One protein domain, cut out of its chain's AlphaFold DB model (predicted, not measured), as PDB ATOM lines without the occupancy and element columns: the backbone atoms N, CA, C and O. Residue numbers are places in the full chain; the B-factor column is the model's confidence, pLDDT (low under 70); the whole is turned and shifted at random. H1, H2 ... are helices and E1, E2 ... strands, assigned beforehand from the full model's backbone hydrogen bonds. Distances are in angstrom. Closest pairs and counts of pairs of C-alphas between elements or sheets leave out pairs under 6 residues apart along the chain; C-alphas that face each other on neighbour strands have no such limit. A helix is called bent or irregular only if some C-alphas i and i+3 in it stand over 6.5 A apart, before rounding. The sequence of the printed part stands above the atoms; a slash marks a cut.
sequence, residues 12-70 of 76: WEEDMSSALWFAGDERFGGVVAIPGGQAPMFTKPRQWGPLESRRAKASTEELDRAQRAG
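This is residues 12 to 70 of the 76 residues of an uncharacterized protein of Streptomyces natalensis ATCC 27448 (UniProt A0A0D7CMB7). A small antiparallel sheet of three strands, E1, E2 and E3, forms the middle stretch of a long, loosely built model, with the short helix H1 beyond one end of the strands and H2 and H3 beyond the other. No helix covers a face of the sheet: H3 only grazes it, and H1 and H2 are not on it. The printed part has 59 residues, with three named helices and three named strands in the order H1 E1 E2 E3 H2 H3; the sheet's order is E1 - E2 - E3, and the class is mixed, helices and strands. The whole is loose, with a radius of gyration of the C-alphas of 13.6 A, and elongated, spanning 38 by 23 by 16 A.

E1 is residues 21 to 25, 12.6 A from first to last C-alpha, beginning at C-alpha 21 (22.341, 7.243, 20.470). E2, residues 29 to 33, is 13.2 A long, and E3, residues 41 to 43, is 6.4 A. H1 is residues 12 to 18, 10.2 A, with C-alpha 12 at (22.113, 17.880, 24.657). H2 is residues 49 to 55, 9.9 A; it is irregular, with C-alphas 50 and 53 7.0 A apart. H3, the longest helix, is residues 60 to 68, 12.1 A, ending at C-alpha 68 (38.694, -2.611, 28.046).

E1, E2 and E3 make a meander, each strand the antiparallel neighbour of the one before, with E1 and E3 as edge strands. The hairpin of E1 and E2 has directions 171 degrees apart; N 23 and O 31 are 2.9 A apart and N 31 and O 23 2.8 A, within hydrogen-bond range. In the hairpin of E2 and E3 the angle is 151 degrees, and N 43 and O 30 are within hydrogen-bond range at 2.7 A. H3 only grazes the sheet with residues 62 to 66; the closest C-alphas of E1 and H3, those of Asp 25 and Ala 66, are 7.7 A apart. H1 and E2 are only just apart, at 8.1 A. H2 and H3 are also only just apart, at 8.3 A, and H1 touches no helix. In H1 and H3 every O i to N i+4 pair is within hydrogen-bond range; in H2 1 of 3 is, beside 3 of 4 O i to N i+3 pairs.

The two C-alphas farthest apart, those of Glu 14 and Ala 56, are 38.2 A apart. The printed part has no cut. No link is long; E2 to E3, with 7 residues, is short, and the others are tight. The mean pLDDT of the printed part is 85.6, and residues 12 to 16 are under 70.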
ATOM      1  N   TRP A  12      21.854  19.308  24.398       62.06
ATOM      2  CA  TRP A  12      22.113  17.880  24.657       62.06
ATOM      3  C   TRP A  12      20.887  17.109  25.176       62.06
ATOM      4  O   TRP A  12      20.620  16.004  24.713       62.06
ATOM      5  N   GLU A  13      20.114  17.699  26.089       63.75
ATOM      6  CA  GLU A  13      18.908  17.073  26.642       63.75
ATOM      7  C   GLU A  13      17.774  16.932  25.607       63.75
ATOM      8  O   GLU A  13      17.153  15.871  25.518       63.75
ATOM      9  N   GLU A  14      17.539  17.949  24.770       68.06
ATOM     10  CA  GLU A  14      16.544  17.895  23.687       68.06
ATOM     11  C   GLU A  14      16.955  16.890  22.597       68.06
ATOM     12  O   GLU A  14      16.130  16.101  22.123       68.06
ATOM     13  N   ASP A  15      18.243  16.829  22.257       68.12
ATOM     14  CA  ASP A  15      18.778  15.903  21.251       68.12
ATOM     15  C   ASP A  15      18.775  14.440  21.756       68.12
ATOM     16  O   ASP A  15      18.509  13.500  20.999       68.12
ATOM     17  N   MET A  16      18.985  14.217  23.061       67.81
ATOM     18  CA  MET A  16      18.797  12.906  23.706       67.81
ATOM     19  C   MET A  16      17.342  12.426  23.668       67.81
ATOM     20  O   MET A  16      17.090  11.223  23.578       67.81
ATOM     21  N   SER A  17      16.386  13.354  23.712       74.69
ATOM     22  CA  SER A  17      14.953  13.043  23.722       74.69
ATOM     23  C   SER A  17      14.351  12.768  22.339       74.69
ATOM     24  O   SER A  17      13.217  12.300  22.255       74.69
ATOM     25  N   SER A  18      15.092  13.027  21.257       78.12
ATOM     26  CA  SER A  18      14.575  12.963  19.881       78.12
ATOM     27  C   SER A  18      15.312  11.975  18.970       78.12
ATOM     28  O   SER A  18      14.786  11.619  17.915       78.12
ATOM     29  N   ALA A  19      16.491  11.479  19.369       80.00
ATOM     30  CA  ALA A  19      17.323  10.611  18.536       80.00
ATOM     31  C   ALA A  19      17.890   9.386  19.272       80.00
ATOM     32  O   ALA A  19      18.160   9.412  20.470       80.00
ATOM     33  N   LEU A  20      18.102   8.299  18.522       84.50
ATOM     34  CA  LEU A  20      18.813   7.110  18.993       84.50
ATOM     35  C   LEU A  20      20.311   7.404  19.104       84.50
ATOM     36  O   LEU A  20      20.936   7.812  18.123       84.50
ATOM     37  N   TRP A  21      20.904   7.091  20.251       86.31
ATOM     38  CA  TRP A  21      22.341   7.243  20.470       86.31
ATOM     39  C   TRP A  21      23.015   5.888  20.569       86.31
ATOM     40  O   TRP A  21      22.552   5.024  21.307       86.31
ATOM     41  N   PHE A  22      24.126   5.711  19.856       87.44
ATOM     42  CA  PHE A  22      24.962   4.516  19.934       87.44
ATOM     43  C   PHE A  22      26.405   4.904  20.257       87.44
ATOM     44  O   PHE A  22      26.996   5.736  19.569       87.44
ATOM     45  N   ALA A  23      26.971   4.267  21.278       88.56
ATOM     46  CA  ALA A  23      28.375   4.375  21.642       88.56
ATOM     47  C   ALA A  23      29.004   2.980  21.624       88.56
ATOM     48  O   ALA A  23      28.674   2.125  22.445       88.56
ATOM     49  N   GLY A  24      29.912   2.743  20.684       88.75
ATOM     50  CA  GLY A  24      30.571   1.455  20.537       88.75
ATOM     51  C   GLY A  24      31.197   1.284  19.166       88.75
ATOM     52  O   GLY A  24      31.483   2.254  18.467       88.75
ATOM     53  N   ASP A  25      31.378   0.030  18.786       90.06
ATOM     54  CA  ASP A  25      31.941  -0.371  17.510       90.06
ATOM     55  C   ASP A  25      31.045  -1.441  16.897       90.06
ATOM     56  O   ASP A  25      30.830  -2.491  17.493       90.06
ATOM     57  N   GLU A  26      30.525  -1.202  15.697       86.81
ATOM     58  CA  GLU A  26      29.593  -2.117  15.021       86.81
ATOM     59  C   GLU A  26      30.122  -3.555  14.876       86.81
ATOM     60  O   GLU A  26      29.339  -4.498  14.763       86.81
ATOM     61  N   ARG A  27      31.448  -3.742  14.896       90.38
ATOM     62  CA  ARG A  27      32.097  -5.053  14.804       90.38
ATOM     63  C   ARG A  27      32.009  -5.836  16.116       90.38
ATOM     64  O   ARG A  27      32.066  -7.065  16.084       90.38
ATOM     65  N   PHE A  28      31.903  -5.143  17.249       89.81
ATOM     66  CA  PHE A  28      32.018  -5.710  18.597       89.81
ATOM     67  C   PHE A  28      30.723  -5.556  19.411       89.81
ATOM     68  O   PHE A  28      30.303  -6.490  20.085       89.81
ATOM     69  N   GLY A  29      30.029  -4.429  19.281       90.69
ATOM     70  CA  GLY A  29      28.854  -4.069  20.067       90.69
ATOM     71  C   GLY A  29      29.004  -2.681  20.682       90.69
ATOM     72  O   GLY A  29      29.859  -1.889  20.287       90.69
ATOM     73  N   GLY A  30      28.157  -2.368  21.653       90.75
ATOM     74  CA  GLY A  30      28.180  -1.071  22.316       90.75
ATOM     75  C   GLY A  30      26.978  -0.846  23.209       90.75
ATOM     76  O   GLY A  30      26.243  -1.778  23.527       90.75
ATOM     77  N   VAL A  31      26.752   0.405  23.572       89.50
ATOM     78  CA  VAL A  31      25.594   0.848  24.340       89.50
ATOM     79  C   VAL A  31      24.693   1.680  23.441       89.50
ATOM     80  O   VAL A  31      25.171   2.531  22.691       89.50
ATOM     81  N   VAL A  32      23.391   1.436  23.528       89.56
ATOM     82  CA  VAL A  32      22.366   2.233  22.866       89.56
ATOM     83  C   VAL A  32      21.503   2.941  23.907       89.56
ATOM     84  O   VAL A  32      21.070   2.323  24.877       89.56
ATOM     85  N   ALA A  33      21.235   4.229  23.714       87.81
ATOM     86  CA  ALA A  33      20.227   4.965  24.467       87.81
ATOM     87  C   ALA A  33      19.082   5.329  23.519       87.81
ATOM     88  O   ALA A  33      19.301   5.933  22.465       87.81
ATOM     89  N   ILE A  34      17.872   4.902  23.877       85.38
ATOM     90  CA  ILE A  34      16.658   5.139  23.096       85.38
ATOM     91  C   ILE A  34      15.906   6.316  23.724       85.38
ATOM     92  O   ILE A  34      15.744   6.319  24.947       85.38
ATOM     93  N   PRO A  35      15.406   7.275  22.928       85.50
ATOM     94  CA  PRO A  35      14.484   8.302  23.400       85.50
ATOM     95  C   PRO A  35      13.335   7.729  24.233       85.50
ATOM     96  O   PRO A  35      12.679   6.771  23.820       85.50
ATOM     97  N   GLY A  36      13.104   8.292  25.422       82.06
ATOM     98  CA  GLY A  36      12.083   7.804  26.358       82.06
ATOM     99  C   GLY A  36      12.399   6.453  27.023       82.06
ATOM    100  O   GLY A  36      11.591   5.953  27.803       82.06
ATOM    101  N   GLY A  37      13.561   5.857  26.743       77.50
ATOM    102  CA  GLY A  37      14.049   4.664  27.424       77.50
ATOM    103  C   GLY A  37      14.487   4.977  28.855       77.50
ATOM    104  O   GLY A  37      15.049   6.032  29.130       77.50
ATOM    105  N   GLN A  38      14.249   4.046  29.779       75.88
ATOM    106  CA  GLN A  38      14.579   4.257  31.196       75.88
ATOM    107  C   GLN A  38      16.069   4.091  31.515       75.88
ATOM    108  O   GLN A  38      16.543   4.614  32.521       75.88
ATOM    109  N   ALA A  39      16.808   3.362  30.678       80.69
ATOM    110  CA  ALA A  39      18.239   3.148  30.834       80.69
ATOM    111  C   ALA A  39      18.896   2.814  29.481       80.69
ATOM    112  O   ALA A  39      18.219   2.296  28.584       80.69
ATOM    113  N   PRO A  40      20.209   3.061  29.325       84.19
ATOM    114  CA  PRO A  40      20.967   2.562  28.187       84.19
ATOM    115  C   PRO A  40      21.013   1.028  28.167       84.19
ATOM    116  O   PRO A  40      21.085   0.382  29.211       84.19
ATOM    117  N   MET A  41      21.013   0.442  26.972       86.88
ATOM    118  CA  MET A  41      21.056  -1.007  26.767       86.88
ATOM    119  C   MET A  41      22.361  -1.428  26.104       86.88
ATOM    120  O   MET A  41      22.822  -0.788  25.160       86.88
ATOM    121  N   PHE A  42      22.929  -2.546  26.549       87.06
ATOM    122  CA  PHE A  42      24.041  -3.179  25.850       87.06
ATOM    123  C   PHE A  42      23.543  -3.869  24.581       87.06
ATOM    124  O   PHE A  42      22.509  -4.534  24.567       87.06
ATOM    125  N   THR A  43      24.303  -3.723  23.507       88.00
ATOM    126  CA  THR A  43      24.015  -4.311  22.204       88.00
ATOM    127  C   THR A  43      25.225  -5.089  21.719       88.00
ATOM    128  O   THR A  43      26.371  -4.683  21.920       88.00
ATOM    129  N   LYS A  44      24.963  -6.208  21.046       87.81
ATOM    130  CA  LYS A  44      25.978  -6.997  20.352       87.81
ATOM    131  C   LYS A  44      25.482  -7.395  18.967       87.81
ATOM    132  O   LYS A  44      24.265  -7.478  18.758       87.81
ATOM    133  N   PRO A  45      26.387  -7.714  18.033       87.62
ATOM    134  CA  PRO A  45      25.997  -8.301  16.766       87.62
ATOM    135  C   PRO A  45      25.153  -9.564  16.958       87.62
ATOM    136  O   PRO A  45      25.547 -10.500  17.656       87.62
ATOM    137  N   ARG A  46      23.999  -9.617  16.283       86.12
ATOM    138  CA  ARG A  46      23.151 -10.821  16.263       86.12
ATOM    139  C   ARG A  46      23.856 -11.995  15.584       86.12
ATOM    140  O   ARG A  46      23.668 -13.143  15.969       86.12
ATOM    141  N   GLN A  47      24.658 -11.701  14.564       86.44
ATOM    142  CA  GLN A  47      25.453 -12.674  13.827       86.44
ATOM    143  C   GLN A  47      26.903 -12.208  13.792       86.44
ATOM    144  O   GLN A  47      27.218 -11.167  13.220       86.44
ATOM    145  N   TRP A  48      27.786 -12.998  14.396       84.88
ATOM    146  CA  TRP A  48      29.207 -12.673  14.467       84.88
ATOM    147  C   TRP A  48      29.964 -13.046  13.193       84.88
ATOM    148  O   TRP A  48      30.841 -12.293  12.792       84.88
ATOM    149  N   GLY A  49      29.598 -14.156  12.538       88.25
ATOM    150  CA  GLY A  49      30.285 -14.683  11.349       88.25
ATOM    151  C   GLY A  49      30.523 -13.644  10.243       88.25
ATOM    152  O   GLY A  49      31.669 -13.454   9.843       88.25
ATOM    153  N   PRO A  50      29.501 -12.879   9.808       88.81
ATOM    154  CA  PRO A  50      29.676 -11.838   8.788       88.81
ATOM    155  C   PRO A  50      30.655 -10.717   9.178       88.81
ATOM    156  O   PRO A  50      31.169 -10.010   8.313       88.81
ATOM    157  N   LEU A  51      30.911 -10.538  10.476       88.12
ATOM    158  CA  LEU A  51      31.800  -9.508  11.006       88.12
ATOM    159  C   LEU A  51      33.203 -10.034  11.307       88.12
ATOM    160  O   LEU A  51      34.095  -9.219  11.529       88.12
ATOM    161  N   GLU A  52      33.445 -11.349  11.282       88.31
ATOM    162  CA  GLU A  52      34.749 -11.929  11.638       88.31
ATOM    163  C   GLU A  52      35.870 -11.378  10.751       88.31
ATOM    164  O   GLU A  52      36.882 -10.910  11.270       88.31
ATOM    165  N   SER A  53      35.647 -11.271   9.439       89.25
ATOM    166  CA  SER A  53      36.616 -10.672   8.511       89.25
ATOM    167  C   SER A  53      36.885  -9.184   8.767       89.25
ATOM    168  O   SER A  53      37.956  -8.689   8.420       89.25
ATOM    169  N   ARG A  54      35.930  -8.441   9.347       87.75
ATOM    170  CA  ARG A  54      36.117  -7.025   9.724       87.75
ATOM    171  C   ARG A  54      36.798  -6.893  11.084       87.75
ATOM    172  O   ARG A  54      37.636  -6.014  11.254       87.75
ATOM    173  N   ARG A  55      36.472  -7.777  12.029       88.69
ATOM    174  CA  ARG A  55      37.117  -7.870  13.346       88.69
ATOM    175  C   ARG A  55      38.580  -8.282  13.232       88.69
ATOM    176  O   ARG A  55      39.413  -7.701  13.907       88.69
ATOM    177  N   ALA A  56      38.902  -9.218  12.340       89.12
ATOM    178  CA  ALA A  56      40.276  -9.655  12.086       89.12
ATOM    179  C   ALA A  56      41.170  -8.544  11.509       89.12
ATOM    180  O   ALA A  56      42.390  -8.631  11.586       89.12
ATOM    181  N   LYS A  57      40.563  -7.502  10.929       92.69
ATOM    182  CA  LYS A  57      41.255  -6.313  10.417       92.69
ATOM    183  C   LYS A  57      41.322  -5.173  11.432       92.69
ATOM    184  O   LYS A  57      41.862  -4.124  11.097       92.69
ATOM    185  N   ALA A  58      40.733  -5.340  12.617       91.00
ATOM    186  CA  ALA A  58      40.807  -4.325  13.651       91.00
ATOM    187  C   ALA A  58      42.259  -4.162  14.114       91.00
ATOM    188  O   ALA A  58      42.986  -5.148  14.259       91.00
ATOM    189  N   SER A  59      42.684  -2.919  14.321       93.38
ATOM    190  CA  SER A  59      44.016  -2.641  14.847       93.38
ATOM    191  C   SER A  59      44.139  -3.139  16.289       93.38
ATOM    192  O   SER A  59      43.143  -3.324  16.992       93.38
ATOM    193  N   THR A  60      45.372  -3.307  16.765       92.56
ATOM    194  CA  THR A  60      45.632  -3.652  18.170       92.56
ATOM    195  C   THR A  60      44.982  -2.654  19.130       92.56
ATOM    196  O   THR A  60      44.458  -3.056  20.161       92.56
ATOM    197  N   GLU A  61      44.958  -1.366  18.778       93.50
ATOM    198  CA  GLU A  61      44.321  -0.329  19.596       93.50
ATOM    199  C   GLU A  61      42.791  -0.468  19.622       93.50
ATOM    200  O   GLU A  61      42.165  -0.310  20.669       93.50
ATOM    201  N   GLU A  62      42.172  -0.789  18.484       90.81
ATOM    202  CA  GLU A  62      40.727  -1.019  18.407       90.81
ATOM    203  C   GLU A  62      40.314  -2.251  19.223       90.81
ATOM    204  O   GLU A  62      39.301  -2.219  19.925       90.81
ATOM    205  N   LEU A  63      41.123  -3.313  19.170       90.75
ATOM    206  CA  LEU A  63      40.923  -4.528  19.957       90.75
ATOM    207  C   LEU A  63      41.102  -4.271  21.459       90.75
ATOM    208  O   LEU A  63      40.237  -4.671  22.234       90.75
ATOM    209  N   ASP A  64      42.158  -3.558  21.865       92.50
ATOM    210  CA  ASP A  64      42.384  -3.176  23.268       92.50
ATOM    211  C   ASP A  64      41.226  -2.330  23.809       92.50
ATOM    212  O   ASP A  64      40.701  -2.582  24.894       92.50
ATOM    213  N   ARG A  65      40.742  -1.366  23.017       90.75
ATOM    214  CA  ARG A  65      39.596  -0.533  23.393       90.75
ATOM    215  C   ARG A  65      38.323  -1.361  23.564       90.75
ATOM    216  O   ARG A  65      37.607  -1.161  24.545       90.75
ATOM    217  N   ALA A  66      38.048  -2.292  22.648       89.56
ATOM    218  CA  ALA A  66      36.901  -3.192  22.748       89.56
ATOM    219  C   ALA A  66      37.001  -4.110  23.979       89.56
ATOM    220  O   ALA A  66      36.001  -4.312  24.668       89.56
ATOM    221  N   GLN A  67      38.204  -4.603  24.288       90.00
ATOM    222  CA  GLN A  67      38.475  -5.446  25.452       90.00
ATOM    223  C   GLN A  67      38.295  -4.688  26.767       90.00
ATOM    224  O   GLN A  67      37.598  -5.152  27.667       90.00
ATOM    225  N   ARG A  68      38.861  -3.483  26.874       90.38
ATOM    226  CA  ARG A  68      38.694  -2.611  28.046       90.38
ATOM    227  C   ARG A  68      37.240  -2.206  28.275       90.38
ATOM    228  O   ARG A  68      36.840  -2.005  29.416       90.38
ATOM    229  N   ALA A  69      36.460  -2.096  27.200       87.31
ATOM    230  CA  ALA A  69      35.023  -1.849  27.256       87.31
ATOM    231  C   ALA A  69      34.184  -3.126  27.480       87.31
ATOM    232  O   ALA A  69      32.969  -3.027  27.633       87.31
ATOM    233  N   GLY A  70      34.797  -4.317  27.487       87.75
ATOM    234  CA  GLY A  70      34.124  -5.607  27.678       87.75
ATOM    235  C   GLY A  70      33.240  -6.063  26.508       87.75
ATOM    236  O   GLY A  70      32.495  -7.034  26.636       87.75
TER     237      GLY A  70